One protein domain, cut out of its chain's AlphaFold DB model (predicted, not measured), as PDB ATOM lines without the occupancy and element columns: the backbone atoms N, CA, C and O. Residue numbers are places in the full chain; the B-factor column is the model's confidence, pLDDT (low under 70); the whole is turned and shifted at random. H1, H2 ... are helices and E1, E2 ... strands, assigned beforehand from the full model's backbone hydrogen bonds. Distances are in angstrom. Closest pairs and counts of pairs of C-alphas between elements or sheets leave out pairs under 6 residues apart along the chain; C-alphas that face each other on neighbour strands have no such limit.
ATOM      1  N   PRO A  24      41.401 123.149 376.048       85.06
ATOM      2  CA  PRO A  24      40.297 122.385 376.606       85.06
ATOM      3  C   PRO A  24      39.030 122.623 375.776       85.06
ATOM      4  O   PRO A  24      38.796 123.728 375.279       85.06
ATOM      5  N   VAL A  25      38.186 121.598 375.655       84.75
ATOM      6  CA  VAL A  25      36.833 121.770 375.110       84.75
ATOM      7  C   VAL A  25      35.964 122.364 376.215       84.75
ATOM      8  O   VAL A  25      35.692 121.705 377.215       84.75
ATOM      9  N   LEU A  26      35.559 123.621 376.043       88.31
ATOM     10  CA  LEU A  26      34.730 124.359 376.997       88.31
ATOM     11  C   LEU A  26      33.332 124.627 376.415       88.31
ATOM     12  O   LEU A  26      33.210 124.796 375.190       88.31
ATOM     13  N   PRO A  27      32.288 124.694 377.262       91.56
ATOM     14  CA  PRO A  27      30.974 125.146 376.829       91.56
ATOM     15  C   PRO A  27      31.053 126.599 376.347       91.56
ATOM     16  O   PRO A  27      31.752 127.431 376.922       91.56
ATOM     17  N   GLY A  28      30.352 126.890 375.259       91.56
ATOM     18  CA  GLY A  28      30.189 128.222 374.689       91.56
ATOM     19  C   GLY A  28      29.177 129.061 375.464       91.56
ATOM     20  O   GLY A  28      29.240 130.286 375.409       91.56
ATOM     21  N   PHE A  29      28.282 128.418 376.219       95.19
ATOM     22  CA  PHE A  29      27.359 129.092 377.121       95.19
ATOM     23  C   PHE A  29      27.016 128.243 378.351       95.19
ATOM     24  O   PHE A  29      26.975 127.011 378.309       95.19
ATOM     25  N   GLU A  30      26.702 128.951 379.428       97.19
ATOM     26  CA  GLU A  30      26.090 128.441 380.647       97.19
ATOM     27  C   GLU A  30      25.198 129.550 381.213       97.19
ATOM     28  O   GLU A  30      25.584 130.721 381.256       97.19
ATOM     29  N   VAL A  31      23.984 129.187 381.612       97.38
ATOM     30  CA  VAL A  31      22.979 130.083 382.176       97.38
ATOM     31  C   VAL A  31      22.467 129.450 383.459       97.38
ATOM     32  O   VAL A  31      21.980 128.321 383.446       97.38
ATOM     33  N   ILE A  32      22.563 130.188 384.561       97.62
ATOM     34  CA  ILE A  32      22.087 129.771 385.880       97.62
ATOM     35  C   ILE A  32      21.000 130.753 386.309       97.62
ATOM     36  O   ILE A  32      21.227 131.962 386.338       97.62
ATOM     37  N   GLY A  33      19.820 130.229 386.624       96.75
ATOM     38  CA  GLY A  33      18.667 130.980 387.099       96.75
ATOM     39  C   GLY A  33      18.024 130.325 388.319       96.75
ATOM     40  O   GLY A  33      18.463 129.281 388.796       96.75
ATOM     41  N   GLU A  34      16.962 130.947 388.824       97.00
ATOM     42  CA  GLU A  34      16.264 130.491 390.034       97.00
ATOM     43  C   GLU A  34      15.600 129.116 389.847       97.00
ATOM     44  O   GLU A  34      15.596 128.296 390.760       97.00
ATOM     45  N   GLU A  35      15.100 128.836 388.640       96.69
ATOM     46  CA  GLU A  35      14.428 127.574 388.288       96.69
ATOM     47  C   GLU A  35      15.381 126.519 387.690       96.69
ATOM     48  O   GLU A  35      14.950 125.470 387.198       96.69
ATOM     49  N   GLY A  36      16.690 126.787 387.740       96.94
ATOM     50  CA  GLY A  36      17.741 125.848 387.362       96.94
ATOM     51  C   GLY A  36      18.684 126.375 386.285       96.94
ATOM     52  O   GLY A  36      19.036 127.553 386.266       96.94
ATOM     53  N   THR A  37      19.174 125.482 385.429       97.81
ATOM     54  CA  THR A  37      20.354 125.735 384.594       97.81
ATOM     55  C   THR A  37      20.168 125.283 383.156       97.81
ATOM     56  O   THR A  37      19.588 124.224 382.897       97.81
ATOM     57  N   VAL A  38      20.767 126.034 382.235       97.69
ATOM     58  CA  VAL A  38      20.933 125.654 380.833       97.69
ATOM     59  C   VAL A  38      22.405 125.746 380.470       97.69
ATOM     60  O   VAL A  38      23.019 126.790 380.660       97.69
ATOM     61  N   TYR A  39      22.978 124.680 379.931       97.19
ATOM     62  CA  TYR A  39      24.370 124.682 379.484       97.19
ATOM     63  C   TYR A  39      24.543 123.831 378.233       97.19
ATOM     64  O   TYR A  39      23.679 123.027 377.885       97.19
ATOM     65  N   GLU A  40      25.654 124.022 377.537       95.62
ATOM     66  CA  GLU A  40      25.970 123.252 376.339       95.62
ATOM     67  C   GLU A  40      26.536 121.862 376.666       95.62
ATOM     68  O   GLU A  40      27.513 121.734 377.409       95.62
ATOM     69  N   ASP A  41      26.011 120.817 376.020       94.25
ATOM     70  CA  ASP A  41      26.699 119.530 375.924       94.25
ATOM     71  C   ASP A  41      27.764 119.568 374.820       94.25
ATOM     72  O   ASP A  41      27.506 119.289 373.645       94.25
ATOM     73  N   VAL A  42      29.001 119.866 375.215       91.19
ATOM     74  CA  VAL A  42      30.144 119.974 374.296       91.19
ATOM     75  C   VAL A  42      30.448 118.693 373.515       91.19
ATOM     76  O   VAL A  42      31.079 118.768 372.462       91.19
ATOM     77  N   THR A  43      30.001 117.523 373.990       89.69
ATOM     78  CA  THR A  43      30.231 116.238 373.300       89.69
ATOM     79  C   THR A  43      29.414 116.109 372.017       89.69
ATOM     80  O   THR A  43      29.738 115.302 371.150       89.69
ATOM     81  N   THR A  44      28.372 116.929 371.883       87.94
ATOM     82  CA  THR A  44      27.472 116.956 370.724       87.94
ATOM     83  C   THR A  44      27.817 118.061 369.730       87.94
ATOM     84  O   THR A  44      27.211 118.139 368.663       87.94
ATOM     85  N   ARG A  45      28.799 118.915 370.049       84.75
ATOM     86  CA  ARG A  45      29.282 119.947 369.132       84.75
ATOM     87  C   ARG A  45      30.038 119.279 367.984       84.75
ATOM     88  O   ARG A  45      31.065 118.635 368.208       84.75
ATOM     89  N   SER A  46      29.558 119.464 366.756       74.69
ATOM     90  CA  SER A  46      30.252 118.956 365.572       74.69
ATOM     91  C   SER A  46      31.626 119.617 365.434       74.69
ATOM     92  O   SER A  46      31.748 120.837 365.324       74.69
ATOM     93  N   GLN A  47      32.676 118.796 365.442       67.62
ATOM     94  CA  GLN A  47      34.038 119.227 365.114       67.62
ATOM     95  C   GLN A  47      34.262 119.265 363.593       67.62
ATOM     96  O   GLN A  47      35.157 119.961 363.118       67.62
ATOM     97  N   ALA A  48      33.443 118.533 362.827       63.44
ATOM     98  CA  ALA A  48      33.517 118.480 361.368       63.44
ATOM     99  C   ALA A  48      33.042 119.789 360.714       63.44
ATOM    100  O   ALA A  48      33.595 120.192 359.693       63.44
ATOM    101  N   ASP A  49      32.122 120.507 361.367       56.81
ATOM    102  CA  ASP A  49      31.566 121.799 360.925       56.81
ATOM    103  C   ASP A  49      32.612 122.943 360.886       56.81
ATOM    104  O   ASP A  49      32.316 124.065 360.470       56.81
ATOM    105  N   PHE A  50      33.843 122.694 361.356       52.72
ATOM    106  CA  PHE A  50      34.984 123.612 361.231       52.72
ATOM    107  C   PHE A  50      35.886 123.310 360.025       52.72
ATOM    108  O   PHE A  50      36.739 124.134 359.694       52.72
ATOM    109  N   VAL A  51      35.727 122.143 359.394       55.34
ATOM    110  CA  VAL A  51      36.523 121.686 358.241       55.34
ATOM    111  C   VAL A  51      35.750 121.878 356.937       55.34
ATOM    112  O   VAL A  51      36.341 122.264 355.932       55.34
ATOM    113  N   ASP A  52      34.435 121.671 356.976       57.72
ATOM    114  CA  ASP A  52      33.494 121.958 355.894       57.72
ATOM    115  C   ASP A  52      32.445 122.944 356.442       57.72
ATOM    116  O   ASP A  52      31.861 122.657 357.491       57.72
ATOM    117  N   PRO A  53      32.221 124.127 355.833       54.38
ATOM    118  CA  PRO A  53      31.339 125.165 356.376       54.38
ATOM    119  C   PRO A  53      29.839 124.812 356.396       54.38
ATOM    120  O   PRO A  53      29.010 125.715 356.466       54.38
ATOM    121  N   SER A  54      29.460 123.532 356.424       56.00
ATOM    122  CA  SER A  54      28.092 123.077 356.678       56.00
ATOM    123  C   SER A  54      27.748 123.173 358.168       56.00
ATOM    124  O   SER A  54      27.397 122.170 358.788       56.00
ATOM    125  N   ARG A  55      27.903 124.351 358.791       62.34
ATOM    126  CA  ARG A  55      27.574 124.537 360.213       62.34
ATOM    127  C   ARG A  55      26.100 124.223 360.431       62.34
ATOM    128  O   ARG A  55      25.240 125.067 360.208       62.34
ATOM    129  N   THR A  56      25.819 123.006 360.880       71.06
ATOM    130  CA  THR A  56      24.459 122.555 361.187       71.06
ATOM    131  C   THR A  56      24.001 123.073 362.552       71.06
ATOM    132  O   THR A  56      22.810 123.075 362.874       71.06
ATOM    133  N   THR A  57      24.971 123.513 363.362       72.50
ATOM    134  CA  THR A  57      24.791 124.130 364.674       72.50
ATOM    135  C   THR A  57      25.921 125.141 364.923       72.50
ATOM    136  O   THR A  57      27.043 124.958 364.448       72.50
ATOM    137  N   ALA A  58      25.663 126.175 365.727       74.94
ATOM    138  CA  ALA A  58      26.727 127.020 366.284       74.94
ATOM    139  C   ALA A  58      27.336 126.437 367.578       74.94
ATOM    140  O   ALA A  58      28.483 126.735 367.911       74.94
ATOM    141  N   TYR A  59      26.570 125.608 368.292       86.38
ATOM    142  CA  TYR A  59      26.890 125.025 369.595       86.38
ATOM    143  C   TYR A  59      26.305 123.613 369.689       86.38
ATOM    144  O   TYR A  59      25.333 123.299 369.008       86.38
ATOM    145  N   GLY A  60      26.846 122.788 370.583       89.81
ATOM    146  CA  GLY A  60      26.232 121.521 370.966       89.81
ATOM    147  C   GLY A  60      24.812 121.679 371.529       89.81
ATOM    148  O   GLY A  60      24.338 122.779 371.826       89.81
ATOM    149  N   LEU A  61      24.133 120.546 371.689       92.31
ATOM    150  CA  LEU A  61      22.782 120.466 372.225       92.31
ATOM    151  C   LEU A  61      22.704 121.092 373.628       92.31
ATOM    152  O   LEU A  61      23.583 120.859 374.464       92.31
ATOM    153  N   PRO A  62      21.636 121.847 373.923       95.12
ATOM    154  CA  PRO A  62      21.411 122.373 375.256       95.12
ATOM    155  C   PRO A  62      20.995 121.262 376.228       95.12
ATOM    156  O   PRO A  62      20.194 120.377 375.912       95.12
ATOM    157  N   VAL A  63      21.500 121.345 377.454       97.31
ATOM    158  CA  VAL A  63      21.050 120.562 378.603       97.31
ATOM    159  C   VAL A  63      20.260 121.480 379.525       97.31
ATOM    160  O   VAL A  63      20.818 122.408 380.102       97.31
ATOM    161  N   LEU A  64      18.966 121.210 379.678       97.44
ATOM    162  CA  LEU A  64      18.058 121.933 380.566       97.44
ATOM    163  C   LEU A  64      17.820 121.099 381.826       97.44
ATOM    164  O   LEU A  64      17.255 120.008 381.748       97.44
ATOM    165  N   ASN A  65      18.240 121.600 382.990       97.19
ATOM    166  CA  ASN A  65      18.045 120.931 384.285       97.19
ATOM    167  C   ASN A  65      18.493 119.453 384.275       97.19
ATOM    168  O   ASN A  65      17.791 118.560 384.749       97.19
ATOM    169  N   GLY A  66      19.655 119.194 383.664       96.06
ATOM    170  CA  GLY A  66      20.242 117.856 383.522       96.06
ATOM    171  C   GLY A  66      19.652 116.996 382.397       96.06
ATOM    172  O   GLY A  66      20.102 115.868 382.199       96.06
ATOM    173  N   LYS A  67      18.669 117.495 381.636       97.19
ATOM    174  CA  LYS A  67      18.051 116.780 380.511       97.19
ATOM    175  C   LYS A  67      18.495 117.377 379.182       97.19
ATOM    176  O   LYS A  67      18.313 118.568 378.949       97.19
ATOM    177  N   LYS A  68      19.051 116.545 378.300       95.69
ATOM    178  CA  LYS A  68      19.368 116.961 376.928       95.69
ATOM    179  C   LYS A  68      18.078 117.317 376.197       95.69
ATOM    180  O   LYS A  68      17.111 116.558 376.254       95.69
ATOM    181  N   VAL A  69      18.078 118.460 375.528       94.38
ATOM    182  CA  VAL A  69      16.965 118.924 374.706       94.38
ATOM    183  C   VAL A  69      17.380 118.791 373.250       94.38
ATOM    184  O   VAL A  69      18.387 119.355 372.824       94.38
ATOM    185  N   GLU A  70      16.607 118.024 372.489       90.31
ATOM    186  CA  GLU A  70      16.813 117.928 371.050       90.31
ATOM    187  C   GLU A  70      16.406 119.241 370.386       90.31
ATOM    188  O   GLU A  70      15.306 119.755 370.594       90.31
ATOM    189  N   VAL A  71      17.311 119.783 369.577       86.06
ATOM    190  CA  VAL A  71      17.048 120.949 368.738       86.06
ATOM    191  C   VAL A  71      17.260 120.561 367.288       86.06
ATOM    192  O   VAL A  71      18.163 119.792 366.957       86.06
ATOM    193  N   LYS A  72      16.404 121.082 366.407       83.88
ATOM    194  CA  LYS A  72      16.546 120.852 364.973       83.88
ATOM    195  C   LYS A  72      17.836 121.510 364.493       83.88
ATOM    196  O   LYS A  72      17.997 122.719 364.627       83.88
ATOM    197  N   THR A  73      18.706 120.715 363.888       79.94
ATOM    198  CA  THR A  73      19.914 121.196 363.226       79.94
ATOM    199  C   THR A  73      19.593 121.604 361.790       79.94
ATOM    200  O   THR A  73      18.777 120.967 361.117       79.94
ATOM    201  N   TYR A  74      20.217 122.671 361.313       83.00
ATOM    202  CA  TYR A  74      20.073 123.185 359.952       83.00
ATOM    203  C   TYR A  74      21.319 123.988 359.595       83.00
ATOM    204  O   TYR A  74      22.005 124.472 360.488       83.00
ATOM    205  N   ASP A  75      21.614 124.137 358.306       84.12
ATOM    206  CA  ASP A  75      22.706 125.007 357.870       84.12
ATOM    207  C   ASP A  75      22.419 126.450 358.312       84.12
ATOM    208  O   ASP A  75      21.495 127.102 357.814       84.12
ATOM    209  N   VAL A  76      23.184 126.927 359.296       84.12
ATOM    210  CA  VAL A  76      22.953 128.232 359.923       84.12
ATOM    211  C   VAL A  76      23.179 129.374 358.942       84.12
ATOM    212  O   VAL A  76      22.466 130.368 359.016       84.12
ATOM    213  N   PHE A  77      24.106 129.228 357.989       84.44
ATOM    214  CA  PHE A  77      24.377 130.261 356.992       84.44
ATOM    215  C   PHE A  77      23.249 130.333 355.973       84.44
ATOM    216  O   PHE A  77      22.775 131.423 355.646       84.44
ATOM    217  N   GLN A  78      22.796 129.174 355.492       88.19
ATOM    218  CA  GLN A  78      21.671 129.108 354.569       88.19
ATOM    219  C   GLN A  78      20.402 129.671 355.213       88.19
ATOM    220  O   GLN A  78      19.668 130.413 354.559       88.19
ATOM    221  N   GLU A  79      20.139 129.347 356.479       89.50
ATOM    222  CA  GLU A  79      18.944 129.831 357.165       89.50
ATOM    223  C   GLU A  79      19.035 131.314 357.531       89.50
ATOM    224  O   GLU A  79      18.037 132.022 357.389       89.50
ATOM    225  N   GLU A  80      20.204 131.821 357.929       89.25
ATOM    226  CA  GLU A  80      20.410 133.246 358.217       89.25
ATOM    227  C   GLU A  80      20.224 134.101 356.955       89.25
ATOM    228  O   GLU A  80      19.376 134.998 356.925       89.25
ATOM    229  N   ILE A  81      20.948 133.777 355.875       91.69
ATOM    230  CA  ILE A  81      20.855 134.496 354.595       91.69
ATOM    231  C   ILE A  81      19.458 134.324 353.993       91.69
ATOM    232  O   ILE A  81      18.838 135.294 353.550       91.69
ATOM    233  N   GLY A  82      18.935 133.097 353.994       94.38
ATOM    234  CA  GLY A  82      17.624 132.785 353.442       94.38
ATOM    235  C   GLY A  82      16.496 133.501 354.179       94.38
ATOM    236  O   GLY A  82      15.581 134.016 353.539       94.38
ATOM    237  N   SER A  83      16.559 133.584 355.509       93.75
ATOM    238  CA  SER A  83      15.551 134.307 356.290       93.75
ATOM    239  C   SER A  83      15.605 135.808 356.060       93.75
ATOM    240  O   SER A  83      14.555 136.441 355.990       93.75
ATOM    241  N   PHE A  84      16.801 136.374 355.891       94.81
ATOM    242  CA  PHE A  84      16.944 137.777 355.524       94.81
ATOM    243  C   PHE A  84      16.315 138.070 354.154       94.81
ATOM    244  O   PHE A  84      15.515 138.996 354.038       94.81
ATOM    245  N   ILE A  85      16.607 137.252 353.137       96.06
ATOM    246  CA  ILE A  85      16.021 137.409 351.795       96.06
ATOM    247  C   ILE A  85      14.493 137.322 351.861       96.06
ATOM    248  O   ILE A  85      13.815 138.202 351.339       96.06
ATOM    249  N   ARG A  86      13.944 136.316 352.557       97.25
ATOM    250  CA  ARG A  86      12.488 136.161 352.722       97.25
ATOM    251  C   ARG A  86      11.847 137.375 353.389       97.25
ATOM    252  O   ARG A  86      10.776 137.790 352.958       97.25
ATOM    253  N   ALA A  87      12.488 137.934 354.416       96.81
ATOM    254  CA  ALA A  87      11.999 139.128 355.097       96.81
ATOM    255  C   ALA A  87      11.921 140.326 354.137       96.81
ATOM    256  O   ALA A  87      10.911 141.021 354.104       96.81
ATOM    257  N   VAL A  88      12.938 140.511 353.286       95.62
ATOM    258  CA  VAL A  88      12.947 141.558 352.250       95.62
ATOM    259  C   VAL A  88      11.859 141.325 351.199       95.62
ATOM    260  O   VAL A  88      11.129 142.249 350.859       95.62
ATOM    261  N   GLU A  89      11.729 140.100 350.685       97.94
ATOM    262  CA  GLU A  89      10.734 139.760 349.660       97.94
ATOM    263  C   GLU A  89       9.291 139.957 350.138       97.94
ATOM    264  O   GLU A  89       8.411 140.265 349.336       97.94
ATOM    265  N   ARG A  90       9.044 139.749 351.434       97.62
ATOM    266  CA  ARG A  90       7.705 139.769 352.036       97.62
ATOM    267  C   ARG A  90       7.373 141.061 352.775       97.62
ATOM    268  O   ARG A  90       6.260 141.166 353.278       97.62
ATOM    269  N   ASP A  91       8.306 142.010 352.839       96.12
ATOM    270  CA  ASP A  91       8.200 143.207 353.686       96.12
ATOM    271  C   ASP A  91       7.888 142.847 355.156       96.12
ATOM    272  O   ASP A  91       7.059 143.455 355.834       96.12
ATOM    273  N   GLU A  92       8.535 141.786 355.643       96.19
ATOM    274  CA  GLU A  92       8.399 141.273 357.005       96.19
ATOM    275  C   GLU A  92       9.590 141.717 357.875       96.19
ATOM    276  O   GLU A  92      10.690 141.962 357.369       96.19
ATOM    277  N   PRO A  93       9.427 141.787 359.211       94.75
ATOM    278  CA  PRO A  93      10.552 142.022 360.107       94.75
ATOM    279  C   PRO A  93      11.648 140.965 359.939       94.75
ATOM    280  O   PRO A  93      11.380 139.762 359.920       94.75
ATOM    281  N   VAL A  94      12.906 141.407 359.887       94.19
ATOM    282  CA  VAL A  94      14.054 140.493 359.903       94.19
ATOM    283  C   VAL A  94      14.120 139.730 361.239       94.19
ATOM    284  O   VAL A  94      13.853 140.325 362.287       94.19
ATOM    285  N   PRO A  95      14.523 138.442 361.255       90.69
ATOM    286  CA  PRO A  95      14.568 137.648 362.490       90.69
ATOM    287  C   PRO A  95      15.478 138.219 363.584       90.69
ATOM    288  O   PRO A  95      15.210 138.031 364.769       90.69
ATOM    289  N   MET A  96      16.546 138.917 363.187       90.69
ATOM    290  CA  MET A  96      17.439 139.651 364.082       90.69
ATOM    291  C   MET A  96      17.262 141.158 363.849       90.69
ATOM    292  O   MET A  96      17.874 141.704 362.928       90.69
ATOM    293  N   PRO A  97      16.436 141.845 364.659       93.44
ATOM    294  CA  PRO A  97      16.250 143.286 364.553       93.44
ATOM    295  C   PRO A  97      17.586 144.050 364.611       93.44
ATOM    296  O   PRO A  97      18.418 143.753 365.482       93.44
ATOM    297  N   PRO A  98      17.810 145.056 363.742       93.06
ATOM    298  CA  PRO A  98      19.061 145.819 363.705       93.06
ATOM    299  C   PRO A  98      19.441 146.460 365.047       93.06
ATOM    300  O   PRO A  98      20.623 146.602 365.364       93.06
ATOM    301  N   GLU A  99      18.458 146.812 365.874       96.00
ATOM    302  CA  GLU A  99      18.665 147.407 367.194       96.00
ATOM    303  C   GLU A  99      19.356 146.437 368.160       96.00
ATOM    304  O   GLU A  99      20.158 146.870 368.992       96.00
ATOM    305  N   LEU A 100      19.086 145.132 368.038       94.62
ATOM    306  CA  LEU A 100      19.764 144.104 368.828       94.62
ATOM    307  C   LEU A 100      21.221 143.959 368.385       94.62
ATOM    308  O   LEU A 100      22.113 143.962 369.231       94.62
ATOM    309  N   ALA A 101      21.482 143.945 367.075       93.56
ATOM    310  CA  ALA A 101      22.846 143.897 366.548       93.56
ATOM    311  C   ALA A 101      23.659 145.139 366.963       93.56
ATOM    312  O   ALA A 101      24.811 145.032 367.388       93.56
ATOM    313  N   LEU A 102      23.042 146.324 366.924       96.75
ATOM    314  CA  LEU A 102      23.667 147.566 367.379       96.75
ATOM    315  C   LEU A 102      23.959 147.550 368.887       96.75
ATOM    316  O   LEU A 102      25.005 148.044 369.316       96.75
ATOM    317  N   ARG A 103      23.047 147.009 369.704       95.44
ATOM    318  CA  ARG A 103      23.258 146.831 371.148       95.44
ATOM    319  C   ARG A 103      24.472 145.940 371.412       95.44
ATOM    320  O   ARG A 103      25.313 146.302 372.235       95.44
ATOM    321  N   ASP A 104      24.573 144.820 370.707       94.56
ATOM    322  CA  ASP A 104      25.644 143.844 370.903       94.56
ATOM    323  C   ASP A 104      27.000 144.416 370.455       94.56
ATOM    324  O   ASP A 104      27.989 144.315 371.185       94.56
ATOM    325  N   LEU A 105      27.035 145.145 369.331       96.00
ATOM    326  CA  LEU A 105      28.226 145.872 368.884       96.00
ATOM    327  C   LEU A 105      28.691 146.905 369.921       96.00
ATOM    328  O   LEU A 105      29.878 146.970 370.239       96.00
ATOM    329  N   LYS A 106      27.770 147.700 370.482       95.69
ATOM    330  CA  LYS A 106      28.099 148.674 371.536       95.69
ATOM    331  C   LYS A 106      28.712 147.995 372.760       95.69
ATOM    332  O   LYS A 106      29.737 148.464 373.244       95.69
ATOM    333  N   ALA A 107      28.142 146.874 373.205       94.56
ATOM    334  CA  ALA A 107      28.666 146.116 374.338       94.56
ATOM    335  C   ALA A 107      30.096 145.607 374.081       94.56
ATOM    336  O   ALA A 107      30.964 145.737 374.942       94.56
ATOM    337  N   VAL A 108      30.377 145.090 372.882       94.00
ATOM    338  CA  VAL A 108      31.727 144.640 372.500       94.00
ATOM    339  C   VAL A 108      32.712 145.813 372.440       94.00
ATOM    340  O   VAL A 108      33.832 145.710 372.944       94.00
ATOM    341  N   LEU A 109      32.305 146.955 371.877       94.62
ATOM    342  CA  LEU A 109      33.132 148.164 371.847       94.62
ATOM    343  C   LEU A 109      33.415 148.713 373.253       94.62
ATOM    344  O   LEU A 109      34.522 149.190 373.505       94.62
ATOM    345  N   ASP A 110      32.452 148.635 374.174       94.44
ATOM    346  CA  ASP A 110      32.658 148.980 375.585       94.44
ATOM    347  C   ASP A 110      33.694 148.050 376.234       94.44
ATOM    348  O   ASP A 110      34.613 148.537 376.892       94.44
ATOM    349  N   VAL A 111      33.611 146.734 375.992       94.44
ATOM    350  CA  VAL A 111      34.606 145.760 376.479       94.44
ATOM    351  C   VAL A 111      36.011 146.117 376.000       94.44
ATOM    352  O   VAL A 111      36.935 146.176 376.813       94.44
ATOM    353  N   TYR A 112      36.182 146.397 374.706       93.12
ATOM    354  CA  TYR A 112      37.479 146.794 374.160       93.12
ATOM    355  C   TYR A 112      37.997 148.095 374.779       93.12
ATOM    356  O   TYR A 112      39.150 148.151 375.210       93.12
ATOM    357  N   ARG A 113      37.141 149.117 374.886       94.00
ATOM    358  CA  ARG A 113      37.501 150.416 375.468       94.00
ATOM    359  C   ARG A 113      37.962 150.281 376.915       94.00
ATOM    360  O   ARG A 113      38.988 150.841 377.285       94.00
ATOM    361  N   ILE A 114      37.224 149.519 377.723       93.69
ATOM    362  CA  ILE A 114      37.551 149.262 379.134       93.69
ATOM    363  C   ILE A 114      38.859 148.472 379.256       93.69
ATOM    364  O   ILE A 114      39.645 148.727 380.164       93.69
ATOM    365  N   ALA A 115      39.134 147.562 378.319       91.69
ATOM    366  CA  ALA A 115      40.402 146.840 378.240       91.69
ATOM    367  C   ALA A 115      41.586 147.703 377.748       91.69
ATOM    368  O   ALA A 115      42.690 147.184 377.591       91.69
ATOM    369  N   GLY A 116      41.381 149.001 377.499       92.50
ATOM    370  CA  GLY A 116      42.416 149.929 377.038       92.50
ATOM    371  C   GLY A 116      42.662 149.902 375.527       92.50
ATOM    372  O   GLY A 116      43.604 150.534 375.055       92.50
TER     373      GLY A 116
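AT A GLANCE: This is residues 24 to 116 of the 120 residues of an uncharacterized protein of Sulfodiicoccus acidiphilus (UniProt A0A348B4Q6). This is an open, loose arch: a small sheet of three strands makes one end, unnamed loops lead from it to H1, and beyond H1 the chain folds back into H2, which sticks out free. The printed part has 93 residues, under half in named elements, in the order E1, E2, E3, H1, H2; the class is mixed. The antiparallel sheet, E1 E2 E3, is a meander, each strand the antiparallel neighbour of the one before. The radius of gyration of the C-alphas is 16.6 A, the spans 41 by 37 by 33 A.

HOW THE PARTS SIT: Look first at E2, residues 36 to 40, the inner strand. It forms a hairpin with E1, residues 30 to 33; N 31 and O 38 are within hydrogen-bond range at 2.8 A. It forms another with E3, residues 62 to 64; N 63 and O 39 are within range at 2.8 A. H1, residues 76 to 90, and H2, residues 98 to 114, are apart and not on the sheet; in both, every O i to N i+4 pair is within range.

IN THESE COORDINATES: Find C-alpha 30 at (26.090, 128.441, 380.647), where E1 begins. H1 runs 20.7 A; H2 runs 24.3 A to C-alpha 114 at (37.551, 149.262, 379.134).

THE WHOLE: The printed part has no cut. The links E2 to E3 and E3 to H1 are long; residues 47 to 55 have pLDDT under 70.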